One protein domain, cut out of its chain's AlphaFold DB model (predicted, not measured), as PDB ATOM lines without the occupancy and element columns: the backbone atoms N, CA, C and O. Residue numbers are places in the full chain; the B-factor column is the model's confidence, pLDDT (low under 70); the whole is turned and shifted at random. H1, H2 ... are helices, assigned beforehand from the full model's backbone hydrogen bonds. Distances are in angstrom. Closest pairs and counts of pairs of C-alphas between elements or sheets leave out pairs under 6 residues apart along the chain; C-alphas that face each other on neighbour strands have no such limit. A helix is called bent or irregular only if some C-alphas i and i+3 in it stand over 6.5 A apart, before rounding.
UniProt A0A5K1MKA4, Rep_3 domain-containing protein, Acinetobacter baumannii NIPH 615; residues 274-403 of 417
ATOM      1  N   ASP A 274      86.609 124.497 134.988       91.38
ATOM      2  CA  ASP A 274      86.676 125.595 134.013       91.38
ATOM      3  C   ASP A 274      88.107 126.097 133.764       91.38
ATOM      4  O   ASP A 274      88.461 126.463 132.637       91.38
ATOM      5  N   ARG A 275      88.962 126.113 134.795       92.06
ATOM      6  CA  ARG A 275      90.398 126.398 134.645       92.06
ATOM      7  C   ARG A 275      91.076 125.302 133.816       92.06
ATOM      8  O   ARG A 275      91.866 125.641 132.933       92.06
ATOM      9  N   MET A 276      90.718 124.034 134.022       93.31
ATOM     10  CA  MET A 276      91.216 122.889 133.254       93.31
ATOM     11  C   MET A 276      90.835 123.005 131.781       93.31
ATOM     12  O   MET A 276      91.732 123.051 130.942       93.31
ATOM     13  N   LYS A 277      89.550 123.221 131.461       92.00
ATOM     14  CA  LYS A 277      89.081 123.444 130.078       92.00
ATOM     15  C   LYS A 277      89.853 124.560 129.370       92.00
ATOM     16  O   LYS A 277      90.193 124.455 128.192       92.00
ATOM     17  N   LYS A 278      90.180 125.645 130.083       90.56
ATOM     18  CA  LYS A 278      91.004 126.739 129.537       90.56
ATOM     19  C   LYS A 278      92.445 126.314 129.262       90.56
ATOM     20  O   LYS A 278      93.021 126.761 128.270       90.56
ATOM     21  N   ILE A 279      93.046 125.503 130.129       93.56
ATOM     22  CA  ILE A 279      94.395 124.960 129.918       93.56
ATOM     23  C   ILE A 279      94.396 123.969 128.749       93.56
ATOM     24  O   ILE A 279      95.266 124.062 127.888       93.56
ATOM     25  N   GLU A 280      93.398 123.094 128.655       94.31
ATOM     26  CA  GLU A 280      93.220 122.156 127.542       94.31
ATOM     27  C   GLU A 280      93.054 122.885 126.206       94.31
ATOM     28  O   GLU A 280      93.737 122.565 125.236       94.31
ATOM     29  N   ALA A 281      92.234 123.938 126.161       93.56
ATOM     30  CA  ALA A 281      92.093 124.776 124.974       93.56
ATOM     31  C   ALA A 281      93.423 125.447 124.578       93.56
ATOM     32  O   ALA A 281      93.752 125.522 123.391       93.56
ATOM     33  N   LYS A 282      94.225 125.897 125.556       94.19
ATOM     34  CA  LYS A 282      95.576 126.430 125.304       94.19
ATOM     35  C   LYS A 282      96.525 125.354 124.777       94.19
ATOM     36  O   LYS A 282      97.269 125.642 123.844       94.19
ATOM     37  N   LEU A 283      96.484 124.136 125.319       94.81
ATOM     38  CA  LEU A 283      97.260 122.993 124.823       94.81
ATOM     39  C   LEU A 283      96.867 122.635 123.387       94.81
ATOM     40  O   LEU A 283      97.742 122.434 122.551       94.81
ATOM     41  N   LEU A 284      95.574 122.629 123.065       95.56
ATOM     42  CA  LEU A 284      95.089 122.359 121.713       95.56
ATOM     43  C   LEU A 284      95.513 123.452 120.721       95.56
ATOM     44  O   LEU A 284      95.956 123.151 119.609       95.56
ATOM     45  N   ALA A 285      95.420 124.723 121.118       95.69
ATOM     46  CA  ALA A 285      95.894 125.844 120.310       95.69
ATOM     47  C   ALA A 285      97.413 125.774 120.091       95.69
ATOM     48  O   ALA A 285      97.895 125.999 118.980       95.69
ATOM     49  N   PHE A 286      98.163 125.405 121.132       95.06
ATOM     50  CA  PHE A 286      99.604 125.198 121.077       95.06
ATOM     51  C   PHE A 286      99.990 124.037 120.145       95.06
ATOM     52  O   PHE A 286     100.796 124.232 119.237       95.06
ATOM     53  N   LYS A 287      99.337 122.875 120.276       95.69
ATOM     54  CA  LYS A 287      99.455 121.732 119.353       95.69
ATOM     55  C   LYS A 287      99.206 122.162 117.909       95.69
ATOM     56  O   LYS A 287     100.008 121.891 117.023       95.69
ATOM     57  N   THR A 288      98.120 122.898 117.681       96.62
ATOM     58  CA  THR A 288      97.756 123.396 116.349       96.62
ATOM     59  C   THR A 288      98.818 124.344 115.783       96.62
ATOM     60  O   THR A 288      99.138 124.255 114.600       96.62
ATOM     61  N   LYS A 289      99.384 125.239 116.609       95.75
ATOM     62  CA  LYS A 289     100.481 126.144 116.221       95.75
ATOM     63  C   LYS A 289     101.709 125.355 115.753       95.75
ATOM     64  O   LYS A 289     102.239 125.664 114.691       95.75
ATOM     65  N   LEU A 290     102.140 124.352 116.520       94.75
ATOM     66  CA  LEU A 290     103.328 123.553 116.202       94.75
ATOM     67  C   LEU A 290     103.143 122.716 114.934       94.75
ATOM     68  O   LEU A 290     103.977 122.784 114.033       94.75
ATOM     69  N   LEU A 291     102.012 122.019 114.811       95.88
ATOM     70  CA  LEU A 291     101.708 121.217 113.622       95.88
ATOM     71  C   LEU A 291     101.641 122.073 112.350       95.88
ATOM     72  O   LEU A 291     102.169 121.674 111.315       95.88
ATOM     73  N   LYS A 292     101.062 123.282 112.420       96.12
ATOM     74  CA  LYS A 292     101.053 124.229 111.288       96.12
ATOM     75  C   LYS A 292     102.451 124.698 110.880       96.12
ATOM     76  O   LYS A 292     102.648 125.032 109.719       96.12
ATOM     77  N   ALA A 293     103.398 124.725 111.814       94.50
ATOM     78  CA  ALA A 293     104.794 125.060 111.555       94.50
ATOM     79  C   ALA A 293     105.643 123.841 111.130       94.50
ATOM     80  O   ALA A 293     106.856 123.971 110.998       94.50
ATOM     81  N   GLY A 294     105.036 122.660 110.939       94.75
ATOM     82  CA  GLY A 294     105.754 121.427 110.592       94.75
ATOM     83  C   GLY A 294     106.595 120.852 111.736       94.75
ATOM     84  O   GLY A 294     107.449 120.000 111.505       94.75
ATOM     85  N   VAL A 295     106.372 121.313 112.968       95.06
ATOM     86  CA  VAL A 295     107.099 120.852 114.151       95.06
ATOM     87  C   VAL A 295     106.444 119.564 114.670       95.06
ATOM     88  O   VAL A 295     105.234 119.573 114.921       95.06
ATOM     89  N   PRO A 296     107.201 118.462 114.868       94.62
ATOM     90  CA  PRO A 296     106.674 117.233 115.453       94.62
ATOM     91  C   PRO A 296     106.024 117.482 116.815       94.62
ATOM     92  O   PRO A 296     106.535 118.270 117.612       94.62
ATOM     93  N   TYR A 297     104.920 116.787 117.092       95.38
ATOM     94  CA  TYR A 297     104.174 116.937 118.338       95.38
ATOM     95  C   TYR A 297     103.603 115.604 118.823       95.38
ATOM     96  O   TYR A 297     103.066 114.821 118.043       95.38
ATOM     97  N   SER A 298     103.659 115.398 120.134       93.75
ATOM     98  CA  SER A 298     103.088 114.261 120.852       93.75
ATOM     99  C   SER A 298     102.422 114.750 122.143       93.75
ATOM    100  O   SER A 298     102.956 115.624 122.831       93.75
ATOM    101  N   ASP A 299     101.248 114.206 122.482       91.19
ATOM    102  CA  ASP A 299     100.451 114.673 123.632       91.19
ATOM    103  C   ASP A 299     101.105 114.364 125.000       91.19
ATOM    104  O   ASP A 299     100.758 114.996 126.004       91.19
ATOM    105  N   ASP A 300     102.059 113.427 125.027       91.50
ATOM    106  CA  ASP A 300     102.908 113.065 126.172       91.50
ATOM    107  C   ASP A 300     104.174 113.940 126.295       91.50
ATOM    108  O   ASP A 300     104.851 113.927 127.324       91.50
ATOM    109  N   GLY A 301     104.485 114.750 125.277       92.75
ATOM    110  CA  GLY A 301     105.659 115.622 125.248       92.75
ATOM    111  C   GLY A 301     106.975 114.929 124.881       92.75
ATOM    112  O   GLY A 301     108.019 115.576 124.933       92.75
ATOM    113  N   SER A 302     106.965 113.649 124.495       93.94
ATOM    114  CA  SER A 302     108.174 112.908 124.094       93.94
ATOM    115  C   SER A 302     108.943 113.566 122.940       93.94
ATOM    116  O   SER A 302     110.174 113.552 122.942       93.94
ATOM    117  N   HIS A 303     108.255 114.246 122.017       93.81
ATOM    118  CA  HIS A 303     108.878 115.017 120.933       93.81
ATOM    119  C   HIS A 303     109.854 116.114 121.407       93.81
ATOM    120  O   HIS A 303     110.810 116.416 120.693       93.81
ATOM    121  N   PHE A 304     109.678 116.683 122.607       94.88
ATOM    122  CA  PHE A 304     110.623 117.660 123.170       94.88
ATOM    123  C   PHE A 304     111.956 117.035 123.600       94.88
ATOM    124  O   PHE A 304     112.952 117.741 123.722       94.88
ATOM    125  N   LYS A 305     111.989 115.718 123.826       92.50
ATOM    126  CA  LYS A 305     113.197 114.973 124.216       92.50
ATOM    127  C   LYS A 305     113.909 114.335 123.024       92.50
ATOM    128  O   LYS A 305     114.978 113.755 123.192       92.50
ATOM    129  N   HIS A 306     113.314 114.398 121.834       94.44
ATOM    130  CA  HIS A 306     113.889 113.793 120.643       94.44
ATOM    131  C   HIS A 306     115.176 114.535 120.230       94.44
ATOM    132  O   HIS A 306     115.167 115.767 120.227       94.44
ATOM    133  N   PRO A 307     116.259 113.845 119.817       92.56
ATOM    134  CA  PRO A 307     117.513 114.498 119.420       92.56
ATOM    135  C   PRO A 307     117.338 115.564 118.327       92.56
ATOM    136  O   PRO A 307     117.958 116.624 118.370       92.56
ATOM    137  N   ASP A 308     116.420 115.330 117.385       93.44
ATOM    138  CA  ASP A 308     116.109 116.292 116.319       93.44
ATOM    139  C   ASP A 308     115.356 117.546 116.782       93.44
ATOM    140  O   ASP A 308     115.172 118.460 115.979       93.44
ATOM    141  N   ARG A 309     114.923 117.635 118.050       93.75
ATOM    142  CA  ARG A 309     114.189 118.802 118.563       93.75
ATOM    143  C   ARG A 309     114.955 120.103 118.329       93.75
ATOM    144  O   ARG A 309     114.336 121.106 117.986       93.75
ATOM    145  N   VAL A 310     116.286 120.061 118.411       92.00
ATOM    146  CA  VAL A 310     117.183 121.206 118.176       92.00
ATOM    147  C   VAL A 310     116.953 121.862 116.808       92.00
ATOM    148  O   VAL A 310     117.043 123.081 116.706       92.00
ATOM    149  N   LYS A 311     116.557 121.097 115.778       93.88
ATOM    150  CA  LYS A 311     116.249 121.617 114.429       93.88
ATOM    151  C   LYS A 311     115.045 122.567 114.407       93.88
ATOM    152  O   LYS A 311     114.893 123.338 113.467       93.88
ATOM    153  N   TYR A 312     114.190 122.499 115.427       93.50
ATOM    154  CA  TYR A 312     112.941 123.253 115.528       93.50
ATOM    155  C   TYR A 312     113.000 124.373 116.577       93.50
ATOM    156  O   TYR A 312     111.993 125.043 116.802       93.50
ATOM    157  N   ILE A 313     114.150 124.586 117.227       92.75
ATOM    158  CA  ILE A 313     114.329 125.658 118.210       92.75
ATOM    159  C   ILE A 313     114.967 126.863 117.518       92.75
ATOM    160  O   ILE A 313     116.045 126.773 116.939       92.75
ATOM    161  N   THR A 314     114.318 128.023 117.611       89.88
ATOM    162  CA  THR A 314     114.934 129.301 117.226       89.88
ATOM    163  C   THR A 314     115.655 129.893 118.430       89.88
ATOM    164  O   THR A 314     115.038 130.068 119.480       89.88
ATOM    165  N   ARG A 315     116.947 130.216 118.287       92.44
ATOM    166  CA  ARG A 315     117.720 130.880 119.346       92.44
ATOM    167  C   ARG A 315     117.120 132.253 119.655       92.44
ATOM    168  O   ARG A 315     116.868 133.045 118.747       92.44
ATOM    169  N   ILE A 316     116.904 132.524 120.940       90.19
ATOM    170  CA  ILE A 316     116.401 133.803 121.444       90.19
ATOM    171  C   ILE A 316     117.484 134.416 122.331       90.19
ATOM    172  O   ILE A 316     117.808 133.867 123.381       90.19
ATOM    173  N   ASP A 317     118.021 135.564 121.918       90.50
ATOM    174  CA  ASP A 317     119.022 136.328 122.681       90.50
ATOM    175  C   ASP A 317     118.441 137.630 123.273       90.50
ATOM    176  O   ASP A 317     119.171 138.472 123.786       90.50
ATOM    177  N   SER A 318     117.117 137.815 123.217       93.69
ATOM    178  CA  SER A 318     116.425 138.937 123.857       93.69
ATOM    179  C   SER A 318     115.026 138.529 124.306       93.69
ATOM    180  O   SER A 318     114.245 137.981 123.527       93.69
ATOM    181  N   PHE A 319     114.704 138.806 125.570       94.69
ATOM    182  CA  PHE A 319     113.433 138.438 126.186       94.69
ATOM    183  C   PHE A 319     112.727 139.668 126.750       94.69
ATOM    184  O   PHE A 319     113.309 140.485 127.461       94.69
ATOM    185  N   SER A 320     111.424 139.763 126.497       95.69
ATOM    186  CA  SER A 320     110.568 140.730 127.182       95.69
ATOM    187  C   SER A 320     110.435 140.402 128.673       95.69
ATOM    188  O   SER A 320     110.531 139.244 129.085       95.69
ATOM    189  N   THR A 321     110.085 141.398 129.492       95.25
ATOM    190  CA  THR A 321     109.814 141.216 130.930       95.25
ATOM    191  C   THR A 321     108.786 140.112 131.199       95.25
ATOM    192  O   THR A 321     108.930 139.349 132.152       95.25
ATOM    193  N   LYS A 322     107.771 139.980 130.331       94.06
ATOM    194  CA  LYS A 322     106.753 138.921 130.428       94.06
ATOM    195  C   LYS A 322     107.337 137.535 130.157       94.06
ATOM    196  O   LYS A 322     107.026 136.606 130.893       94.06
ATOM    197  N   GLN A 323     108.183 137.391 129.135       95.12
ATOM    198  CA  GLN A 323     108.847 136.117 128.835       95.12
ATOM    199  C   GLN A 323     109.812 135.711 129.951       95.12
ATOM    200  O   GLN A 323     109.829 134.546 130.332       95.12
ATOM    201  N   ILE A 324     110.552 136.667 130.516       97.00
ATOM    202  CA  ILE A 324     111.441 136.419 131.657       97.00
ATOM    203  C   ILE A 324     110.633 135.921 132.853       97.00
ATOM    204  O   ILE A 324     110.922 134.851 133.380       97.00
ATOM    205  N   GLY A 325     109.582 136.655 133.243       95.75
ATOM    206  CA  GLY A 325     108.709 136.265 134.351       95.75
ATOM    207  C   GLY A 325     108.045 134.902 134.137       95.75
ATOM    208  O   GLY A 325     107.911 134.126 135.084       95.75
ATOM    209  N   PHE A 326     107.689 134.582 132.890       95.94
ATOM    210  CA  PHE A 326     107.182 133.270 132.507       95.94
ATOM    211  C   PHE A 326     108.229 132.174 132.738       95.94
ATOM    212  O   PHE A 326     107.948 131.227 133.468       95.94
ATOM    213  N   LEU A 327     109.431 132.305 132.169       96.62
ATOM    214  CA  LEU A 327     110.484 131.286 132.246       96.62
ATOM    215  C   LEU A 327     110.899 130.996 133.688       96.62
ATOM    216  O   LEU A 327     110.857 129.844 134.109       96.62
ATOM    217  N   VAL A 328     111.191 132.024 134.490       96.31
ATOM    218  CA  VAL A 328     111.628 131.826 135.886       96.31
ATOM    219  C   VAL A 328     110.511 131.309 136.803       96.31
ATOM    220  O   VAL A 328     110.761 130.843 137.910       96.31
ATOM    221  N   SER A 329     109.256 131.343 136.356       94.19
ATOM    222  CA  SER A 329     108.149 130.697 137.070       94.19
ATOM    223  C   SER A 329     108.022 129.200 136.757       94.19
ATOM    224  O   SER A 329     107.329 128.494 137.490       94.19
ATOM    225  N   CYS A 330     108.693 128.695 135.714       95.25
ATOM    226  CA  CYS A 330     108.673 127.289 135.319       95.25
ATOM    227  C   CYS A 330     109.638 126.456 136.182       95.25
ATOM    228  O   CYS A 330     110.845 126.684 136.114       95.25
ATOM    229  N   PRO A 331     109.164 125.443 136.932       92.62
ATOM    230  CA  PRO A 331     110.051 124.568 137.702       92.62
ATOM    231  C   PRO A 331     111.097 123.854 136.832       92.62
ATOM    232  O   PRO A 331     112.261 123.786 137.208       92.62
ATOM    233  N   GLN A 332     110.704 123.377 135.645       94.88
ATOM    234  CA  GLN A 332     111.617 122.715 134.710       94.88
ATOM    235  C   GLN A 332     112.718 123.653 134.203       94.88
ATOM    236  O   GLN A 332     113.850 123.211 134.056       94.88
ATOM    237  N   PHE A 333     112.414 124.937 133.984       96.12
ATOM    238  CA  PHE A 333     113.424 125.929 133.603       96.12
ATOM    239  C   PHE A 333     114.435 126.153 134.726       96.12
ATOM    240  O   PHE A 333     115.630 126.133 134.472       96.12
ATOM    241  N   LEU A 334     113.969 126.320 135.971       94.50
ATOM    242  CA  LEU A 334     114.877 126.458 137.112       94.50
ATOM    243  C   LEU A 334     115.823 125.246 137.188       94.50
ATOM    244  O   LEU A 334     117.037 125.417 137.193       94.50
ATOM    245  N   ASN A 335     115.275 124.029 137.124       92.81
ATOM    246  CA  ASN A 335     116.062 122.796 137.196       92.81
ATOM    247  C   ASN A 335     117.090 122.664 136.060       92.81
ATOM    248  O   ASN A 335     118.236 122.294 136.322       92.81
ATOM    249  N   ASP A 336     116.695 122.985 134.823       94.38
ATOM    250  CA  ASP A 336     117.563 122.907 133.640       94.38
ATOM    251  C   ASP A 336     118.800 123.818 133.747       94.38
ATOM    252  O   ASP A 336     119.835 123.499 133.170       94.38
ATOM    253  N   TYR A 337     118.705 124.921 134.495       95.12
ATOM    254  CA  TYR A 337     119.775 125.911 134.678       95.12
ATOM    255  C   TYR A 337     120.240 126.002 136.137       95.12
ATOM    256  O   TYR A 337     120.695 127.051 136.599       95.12
ATOM    257  N   SER A 338     120.120 124.899 136.878       91.88
ATOM    258  CA  SER A 338     120.436 124.851 138.310       91.88
ATOM    259  C   SER A 338     121.901 125.138 138.640       91.88
ATOM    260  O   SER A 338     122.190 125.660 139.716       91.88
ATOM    261  N   GLU A 339     122.826 124.898 137.710       91.94
ATOM    262  CA  GLU A 339     124.258 125.175 137.885       91.94
ATOM    263  C   GLU A 339     124.587 126.649 138.173       91.94
ATOM    264  O   GLU A 339     125.588 126.938 138.823       91.94
ATOM    265  N   PHE A 340     123.726 127.587 137.765       91.44
ATOM    266  CA  PHE A 340     123.949 129.017 137.995       91.44
ATOM    267  C   PHE A 340     123.667 129.461 139.433       91.44
ATOM    268  O   PHE A 340     123.989 130.592 139.794       91.44
ATOM    269  N   TYR A 341     123.040 128.610 140.248       88.38
ATOM    270  CA  TYR A 341     122.644 128.961 141.612       88.38
ATOM    271  C   TYR A 341     122.802 127.818 142.626       88.38
ATOM    272  O   TYR A 341     122.563 128.025 143.815       88.38
ATOM    273  N   SER A 342     123.233 126.627 142.198       80.50
ATOM    274  CA  SER A 342     123.427 125.453 143.060       80.50
ATOM    275  C   SER A 342     124.447 125.682 144.183       80.50
ATOM    276  O   SER A 342     124.287 125.139 145.271       80.50
ATOM    277  N   GLY A 343     125.455 126.531 143.959       74.44
ATOM    278  CA  GLY A 343     126.449 126.917 144.971       74.44
ATOM    279  C   GLY A 343     125.980 127.978 145.974       74.44
ATOM    280  O   GLY A 343     126.763 128.401 146.819       74.44
ATOM    281  N   SER A 344     124.736 128.450 145.875       71.25
ATOM    282  CA  SER A 344     124.171 129.517 146.720       71.25
ATOM    283  C   SER A 344     122.927 129.062 147.495       71.25
ATOM    284  O   SER A 344     122.139 129.890 147.950       71.25
ATOM    285  N   VAL A 345     122.741 127.743 147.613       72.62
ATOM    286  CA  VAL A 345     121.611 127.094 148.288       72.62
ATOM    287  C   VAL A 345     121.827 127.111 149.805       72.62
ATOM    288  O   VAL A 345     122.902 126.784 150.299       72.62
ATOM    289  N   THR A 346     120.787 127.500 150.534       75.12
ATOM    290  CA  THR A 346     120.682 127.484 152.003       75.12
ATOM    291  C   THR A 346     119.703 126.394 152.455       75.12
ATOM    292  O   THR A 346     119.089 125.744 151.613       75.12
ATOM    293  N   ASP A 347     119.484 126.214 153.759       75.81
ATOM    294  CA  ASP A 347     118.468 125.268 154.257       75.81
ATOM    295  C   ASP A 347     117.015 125.739 154.006       75.81
ATOM    296  O   ASP A 347     116.077 124.960 154.156       75.81
ATOM    297  N   ASP A 348     116.801 127.000 153.600       79.38
ATOM    298  CA  ASP A 348     115.465 127.547 153.336       79.38
ATOM    299  C   ASP A 348     115.066 127.445 151.853       79.38
ATOM    300  O   ASP A 348     115.487 128.237 151.001       79.38
ATOM    301  N   GLU A 349     114.180 126.497 151.539       77.44
ATOM    302  CA  GLU A 349     113.667 126.261 150.184       77.44
ATOM    303  C   GLU A 349     112.991 127.490 149.556       77.44
ATOM    304  O   GLU A 349     113.092 127.707 148.340       77.44
ATOM    305  N   VAL A 350     112.313 128.317 150.360       77.62
ATOM    306  CA  VAL A 350     111.596 129.498 149.857       77.62
ATOM    307  C   VAL A 350     112.593 130.550 149.378       77.62
ATOM    308  O   VAL A 350     112.476 131.048 148.249       77.62
ATOM    309  N   SER A 351     113.603 130.850 150.197       78.56
ATOM    310  CA  SER A 351     114.693 131.756 149.829       78.56
ATOM    311  C   SER A 351     115.492 131.232 148.640       78.56
ATOM    312  O   SER A 351     115.748 131.997 147.708       78.56
ATOM    313  N   ASN A 352     115.789 129.930 148.591       82.81
ATOM    314  CA  ASN A 352     116.498 129.311 147.465       82.81
ATOM    315  C   ASN A 352     115.745 129.486 146.144       82.81
ATOM    316  O   ASN A 352     116.331 129.841 145.120       82.81
ATOM    317  N   ARG A 353     114.421 129.294 146.156       85.12
ATOM    318  CA  ARG A 353     113.595 129.454 144.957       85.12
ATOM    319  C   ARG A 353     113.517 130.907 144.502       85.12
ATOM    320  O   ARG A 353     113.484 131.163 143.298       85.12
ATOM    321  N   LYS A 354     113.461 131.858 145.436       90.25
ATOM    322  CA  LYS A 354     113.489 133.290 145.117       90.25
ATOM    323  C   LYS A 354     114.836 133.687 144.510       90.25
ATOM    324  O   LYS A 354     114.857 134.287 143.440       90.25
ATOM    325  N   LEU A 355     115.935 133.265 145.131       89.69
ATOM    326  CA  LEU A 355     117.289 133.513 144.646       89.69
ATOM    327  C   LEU A 355     117.504 132.943 143.236       89.69
ATOM    328  O   LEU A 355     117.967 133.660 142.351       89.69
ATOM    329  N   ALA A 356     117.092 131.694 142.996       92.00
ATOM    330  CA  ALA A 356     117.163 131.063 141.679       92.00
ATOM    331  C   ALA A 356     116.419 131.879 140.607       92.00
ATOM    332  O   ALA A 356     116.943 132.121 139.516       92.00
ATOM    333  N   LYS A 357     115.208 132.355 140.929       95.44
ATOM    334  CA  LYS A 357     114.426 133.221 140.034       95.44
ATOM    335  C   LYS A 357     115.144 134.528 139.733       95.44
ATOM    336  O   LYS A 357     115.178 134.929 138.573       95.44
ATOM    337  N   ASP A 358     115.704 135.177 140.748       95.50
ATOM    338  CA  ASP A 358     116.358 136.478 140.608       95.50
ATOM    339  C   ASP A 358     117.657 136.375 139.789       95.50
ATOM    340  O   ASP A 358     117.882 137.185 138.881       95.50
ATOM    341  N   ILE A 359     118.471 135.338 140.028       95.38
ATOM    342  CA  ILE A 359     119.698 135.056 139.265       95.38
ATOM    343  C   ILE A 359     119.360 134.805 137.794       95.38
ATOM    344  O   ILE A 359     119.864 135.503 136.910       95.38
ATOM    345  N   LEU A 360     118.464 133.856 137.513       96.81
ATOM    346  CA  LEU A 360     118.121 133.507 136.135       96.81
ATOM    347  C   LEU A 360     117.385 134.648 135.418       96.81
ATOM    348  O   LEU A 360     117.619 134.880 134.233       96.81
ATOM    349  N   ALA A 361     116.546 135.419 136.120       97.38
ATOM    350  CA  ALA A 361     115.913 136.607 135.553       97.38
ATOM    351  C   ALA A 361     116.939 137.683 135.183       97.38
ATOM    352  O   ALA A 361     116.746 138.385 134.190       97.38
ATOM    353  N   THR A 362     118.010 137.821 135.965       97.38
ATOM    354  CA  THR A 362     119.114 138.737 135.664       97.38
ATOM    355  C   THR A 362     119.878 138.258 134.435       97.38
ATOM    356  O   THR A 362     120.054 139.033 133.495       97.38
ATOM    357  N   LEU A 363     120.234 136.971 134.374       96.56
ATOM    358  CA  LEU A 363     120.920 136.384 133.220       96.56
ATOM    359  C   LEU A 363     120.108 136.524 131.928       96.56
ATOM    360  O   LEU A 363     120.654 136.977 130.928       96.56
ATOM    361  N   LEU A 364     118.800 136.254 131.956       96.88
ATOM    362  CA  LEU A 364     117.924 136.449 130.794       96.88
ATOM    363  C   LEU A 364     117.858 137.914 130.318       96.88
ATOM    364  O   LEU A 364     117.651 138.147 129.129       96.88
ATOM    365  N   ARG A 365     118.024 138.898 131.217       96.81
ATOM    366  CA  ARG A 365     118.040 140.332 130.864       96.81
ATOM    367  C   ARG A 365     119.382 140.787 130.313       96.81
ATOM    368  O   ARG A 365     119.407 141.567 129.370       96.81
ATOM    369  N   SER A 366     120.478 140.373 130.946       95.56
ATOM    370  CA  SER A 366     121.800 140.944 130.675       95.56
ATOM    371  C   SER A 366     122.670 140.084 129.765       95.56
ATOM    372  O   SER A 366     123.486 140.626 129.028       95.56
ATOM    373  N   LYS A 367     122.568 138.753 129.872       94.94
ATOM    374  CA  LYS A 367     123.479 137.789 129.231       94.94
ATOM    375  C   LYS A 367     122.770 136.465 128.879       94.94
ATOM    376  O   LYS A 367     123.199 135.408 129.346       94.94
ATOM    377  N   PRO A 368     121.706 136.481 128.056       94.06
ATOM    378  CA  PRO A 368     120.971 135.267 127.692       94.06
ATOM    379  C   PRO A 368     121.827 134.248 126.928       94.06
ATOM    380  O   PRO A 368     121.522 133.058 126.960       94.06
ATOM    381  N   SER A 369     122.924 134.687 126.301       93.75
ATOM    382  CA  SER A 369     123.885 133.794 125.655       93.75
ATOM    383  C   SER A 369     124.438 132.742 126.616       93.75
ATOM    384  O   SER A 369     124.458 131.578 126.249       93.75
ATOM    385  N   LEU A 370     124.760 133.116 127.863       94.44
ATOM    386  CA  LEU A 370     125.286 132.182 128.866       94.44
ATOM    387  C   LEU A 370     124.326 131.019 129.135       94.44
ATOM    388  O   LEU A 370     124.764 129.894 129.322       94.44
ATOM    389  N   LEU A 371     123.019 131.283 129.122       94.56
ATOM    390  CA  LEU A 371     122.009 130.242 129.290       94.56
ATOM    391  C   LEU A 371     121.908 129.380 128.025       94.56
ATOM    392  O   LEU A 371     121.932 128.157 128.112       94.56
ATOM    393  N   ASN A 372     121.851 130.008 126.847       93.56
ATOM    394  CA  ASN A 372     121.784 129.293 125.568       93.56
ATOM    395  C   ASN A 372     123.005 128.391 125.310       93.56
ATOM    396  O   ASN A 372     122.861 127.387 124.614       93.56
ATOM    397  N   ASP A 373     124.175 128.741 125.847       91.62
ATOM    398  CA  ASP A 373     125.420 127.986 125.671       91.62
ATOM    399  C   ASP A 373     125.448 126.703 126.526       91.62
ATOM    400  O   ASP A 373     126.056 125.712 126.128       91.62
ATOM    401  N   VAL A 374     124.736 126.692 127.657       91.62
ATOM    402  CA  VAL A 374     124.537 125.504 128.509       91.62
ATOM    403  C   VAL A 374     123.494 124.580 127.895       91.62
ATOM    404  O   VAL A 374     123.707 123.384 127.703       91.62
ATOM    405  N   LYS A 375     122.340 125.157 127.570       91.12
ATOM    406  CA  LYS A 375     121.224 124.476 126.924       91.12
ATOM    407  C   LYS A 375     120.443 125.514 126.143       91.12
ATOM    408  O   LYS A 375     119.987 126.501 126.716       91.12
ATOM    409  N   LEU A 376     120.242 125.278 124.851       94.56
ATOM    410  CA  LEU A 376     119.449 126.177 124.018       94.56
ATOM    411  C   LEU A 376     118.036 126.332 124.607       94.56
ATOM    412  O   LEU A 376     117.359 125.333 124.858       94.56
ATOM    413  N   ILE A 377     117.594 127.573 124.830       95.69
ATOM    414  CA  ILE A 377     116.307 127.852 125.479       95.69
ATOM    415  C   ILE A 377     115.157 127.480 124.531       95.69
ATOM    416  O   ILE A 377     114.784 128.240 123.636       95.69
ATOM    417  N   ASP A 378     114.548 126.318 124.764       95.19
ATOM    418  CA  ASP A 378     113.339 125.879 124.067       95.19
ATOM    419  C   ASP A 378     112.091 126.493 124.718       95.19
ATOM    420  O   ASP A 378     111.486 125.937 125.636       95.19
ATOM    421  N   PHE A 379     111.697 127.681 124.257       94.44
ATOM    422  CA  PHE A 379     110.544 128.381 124.828       94.44
ATOM    423  C   PHE A 379     109.238 127.574 124.701       94.44
ATOM    424  O   PHE A 379     108.421 127.576 125.623       94.44
ATOM    425  N   ASP A 380     109.047 126.851 123.593       95.25
ATOM    426  CA  ASP A 380     107.864 126.017 123.369       95.25
ATOM    427  C   ASP A 380     107.820 124.832 124.362       95.25
ATOM    428  O   ASP A 380     106.746 124.508 124.876       95.25
ATOM    429  N   TYR A 381     108.969 124.241 124.719       96.12
ATOM    430  CA  TYR A 381     109.056 123.221 125.777       96.12
ATOM    431  C   TYR A 381     108.584 123.758 127.130       96.12
ATOM    432  O   TYR A 381     107.735 123.148 127.785       96.12
ATOM    433  N   TYR A 382     109.058 124.938 127.538       96.38
ATOM    434  CA  TYR A 382     108.646 125.528 128.816       96.38
ATOM    435  C   TYR A 382     107.176 125.968 128.819       96.38
ATOM    436  O   TYR A 382     106.519 125.897 129.863       96.38
ATOM    437  N   VAL A 383     106.627 126.358 127.661       95.00
ATOM    438  CA  VAL A 383     105.179 126.555 127.477       95.00
ATOM    439  C   VAL A 383     104.413 125.263 127.740       95.00
ATOM    440  O   VAL A 383     103.484 125.262 128.551       95.00
ATOM    441  N   TYR A 384     104.828 124.160 127.120       95.94
ATOM    442  CA  TYR A 384     104.216 122.853 127.332       95.94
ATOM    443  C   TYR A 384     104.283 122.411 128.803       95.94
ATOM    444  O   TYR A 384     103.254 122.042 129.374       95.94
ATOM    445  N   CYS A 385     105.453 122.511 129.445       94.69
ATOM    446  CA  CYS A 385     105.635 122.129 130.847       94.69
ATOM    447  C   CYS A 385     104.698 122.891 131.786       94.69
ATOM    448  O   CYS A 385     104.049 122.278 132.631       94.69
ATOM    449  N   GLN A 386     104.581 124.214 131.640       94.06
ATOM    450  CA  GLN A 386     103.692 124.993 132.506       94.06
ATOM    451  C   GLN A 386     102.218 124.641 132.309       94.06
ATOM    452  O   GLN A 386     101.487 124.539 133.293       94.06
ATOM    453  N   LEU A 387     101.783 124.422 131.065       93.62
ATOM    454  CA  LEU A 387     100.409 124.008 130.787       93.62
ATOM    455  C   LEU A 387     100.112 122.623 131.378       93.62
ATOM    456  O   LEU A 387      99.098 122.459 132.053       93.62
ATOM    457  N   LYS A 388     101.004 121.641 131.190       93.31
ATOM    458  CA  LYS A 388     100.827 120.288 131.738       93.31
ATOM    459  C   LYS A 388     100.875 120.253 133.262       93.31
ATOM    460  O   LYS A 388      99.990 119.656 133.863       93.31
ATOM    461  N   ASN A 389     101.840 120.927 133.888       91.38
ATOM    462  CA  ASN A 389     101.900 121.022 135.349       91.38
ATOM    463  C   ASN A 389     100.635 121.693 135.906       91.38
ATOM    464  O   ASN A 389     100.099 121.251 136.915       91.38
ATOM    465  N   GLY A 390     100.145 122.745 135.240       89.50
ATOM    466  CA  GLY A 390      98.906 123.418 135.622       89.50
ATOM    467  C   GLY A 390      97.694 122.488 135.575       89.50
ATOM    468  O   GLY A 390      96.894 122.502 136.505       89.50
ATOM    469  N   LEU A 391      97.585 121.655 134.536       90.69
ATOM    470  CA  LEU A 391      96.516 120.661 134.415       90.69
ATOM    471  C   LEU A 391      96.604 119.594 135.517       90.69
ATOM    472  O   LEU A 391      95.616 119.352 136.198       90.69
ATOM    473  N   LEU A 392      97.795 119.028 135.743       89.12
ATOM    474  CA  LEU A 392      98.032 118.012 136.778       89.12
ATOM    475  C   LEU A 392      97.722 118.534 138.187       89.12
ATOM    476  O   LEU A 392      97.148 117.820 139.000       89.12
ATOM    477  N   ASN A 393      98.087 119.783 138.481       88.88
ATOM    478  CA  ASN A 393      97.796 120.391 139.779       88.88
ATOM    479  C   ASN A 393      96.292 120.590 139.995       88.88
ATOM    480  O   ASN A 393      95.823 120.440 141.116       88.88
ATOM    481  N   LEU A 394      95.542 120.934 138.944       88.75
ATOM    482  CA  LEU A 394      94.087 121.077 139.036       88.75
ATOM    483  C   LEU A 394      93.379 119.726 139.162       88.75
ATOM    484  O   LEU A 394      92.417 119.650 139.911       88.75
ATOM    485  N   GLN A 395      93.876 118.681 138.495       88.25
ATOM    486  CA  GLN A 395      93.356 117.316 138.640       88.25
ATOM    487  C   GLN A 395      93.487 116.831 140.086       88.25
ATOM    488  O   GLN A 395      92.495 116.446 140.686       88.25
ATOM    489  N   LYS A 396      94.668 117.004 140.695       86.75
ATOM    490  CA  LYS A 396      94.877 116.685 142.117       86.75
ATOM    491  C   LYS A 396      93.910 117.430 143.047       86.75
ATOM    492  O   LYS A 396      93.423 116.847 144.003       86.75
ATOM    493  N   GLN A 397      93.616 118.703 142.757       82.31
ATOM    494  CA  GLN A 397      92.650 119.487 143.538       82.31
ATOM    495  C   GLN A 397      91.208 118.977 143.416       82.31
ATOM    496  O   GLN A 397      90.425 119.203 144.334       82.31
ATOM    497  N   GLU A 398      90.824 118.382 142.284       77.88
ATOM    498  CA  GLU A 398      89.502 117.757 142.129       77.88
ATOM    499  C   GLU A 398      89.462 116.392 142.822       77.88
ATOM    500  O   GLU A 398      88.536 116.148 143.591       77.88
ATOM    501  N   ASP A 399      90.510 115.576 142.674       75.00
ATOM    502  CA  ASP A 399      90.623 114.270 143.339       75.00
ATOM    503  C   ASP A 399      90.570 114.391 144.880       75.00
ATOM    504  O   ASP A 399      89.982 113.553 145.561       75.00
ATOM    505  N   GLU A 400      91.153 115.453 145.451       72.88
ATOM    506  CA  GLU A 400      91.106 115.743 146.896       72.88
ATOM    507  C   GLU A 400      89.711 116.197 147.381       72.88
ATOM    508  O   GLU A 400      89.368 116.005 148.552       72.88
ATOM    509  N   LYS A 401      88.884 116.780 146.501       62.34
ATOM    510  CA  LYS A 401      87.521 117.229 146.840       62.34
ATOM    511  C   LYS A 401      86.497 116.099 146.827       62.34
ATOM    512  O   LYS A 401      85.653 116.069 147.714       62.34
ATOM    513  N   ASP A 402      86.608 115.150 145.900       52.84
ATOM    514  CA  ASP A 402      85.726 113.971 145.856       52.84
ATOM    515  C   ASP A 402      85.949 113.023 147.058       52.84
ATOM    516  O   ASP A 402      85.100 112.194 147.376       52.84
ATOM    517  N   GLY A 403      87.069 113.164 147.782       45.25
ATOM    518  CA  GLY A 403      87.328 112.473 149.052       45.25
ATOM    519  C   GLY A 403      86.788 113.178 150.308       45.25
ATOM    520  O   GLY A 403      86.954 112.645 151.403       45.25
TER     521      GLY A 403
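AT A GLANCE: This is residues 274 to 403 of the 417 residues of the protein "Rep_3 domain-containing protein" of Acinetobacter baumannii NIPH 615 (UniProt A0A5K1MKA4). Two groups of helices make this domain: the long H1 and H8 side by side, and H6 with H4 beside it, H5 between H6 and the early part of H8, and H7 round a corner from H6. H2 is near that part of H8 too, while residues 396 to 403 and 346 to 351 stick out. The printed part has 130 residues with eight named helices, H1 to H8 in order, and no named strand: all helix, compact, radius of gyration of the C-alphas 16.3 A, spans 42 by 40 by 26 A.

HOW THE PARTS SIT: Start at H1, residues 274 to 292: its residues 275 to 283 touch residues 384 to 394 of H8, residues 379 to 402, at a shallow tilt of 27 degrees, opposite ways; the closest C-alphas, of Met 276 and Leu 391, are 5.9 A apart. H2, residues 302 to 305, is close to but not clearly touching H8, closest C-alphas Phe 304 and Tyr 381, 6.3 A. H3, residues 307 to 312, touches no helix and is only just irregular, with C-alphas 307 and 310 6.8 A apart. H4, residues 321 to 329, touches residues 357 to 365 of H6, residues 349 to 366, opposite ways at 35.5 degrees, only just steep; closest C-alphas Val 328 and Lys 357, 5.2 A. H5, residues 331 to 336, only just touches H8, with 3 pairs of C-alphas within 8 A, closest Phe 333 and Tyr 382, 6.8 A. H7, residues 368 to 374, only just touches H6, only at the corner, with 3 such pairs, closest Leu 363 and Leu 371, 7.4 A. Every O i to N i+4 pair is within hydrogen-bond range in H1, H4, H5 and H6; H7 has 2 of 3, H8 19 of 20, H3 0 of 2 but 2 of 3 O i to N i+3 pairs, and H2 is too short.

IN THESE COORDINATES: Find C-alpha 274 at (86.676, 125.595, 134.013), where H1 begins its 26.9 A; H6 spans 25.7 A. H8 runs 35.6 A to C-alpha 402 at (85.726, 113.971, 145.856).

THE WHOLE: The printed part has no cut; the link from H5 to H6 is long, and residues 401 to 403 are under pLDDT 70.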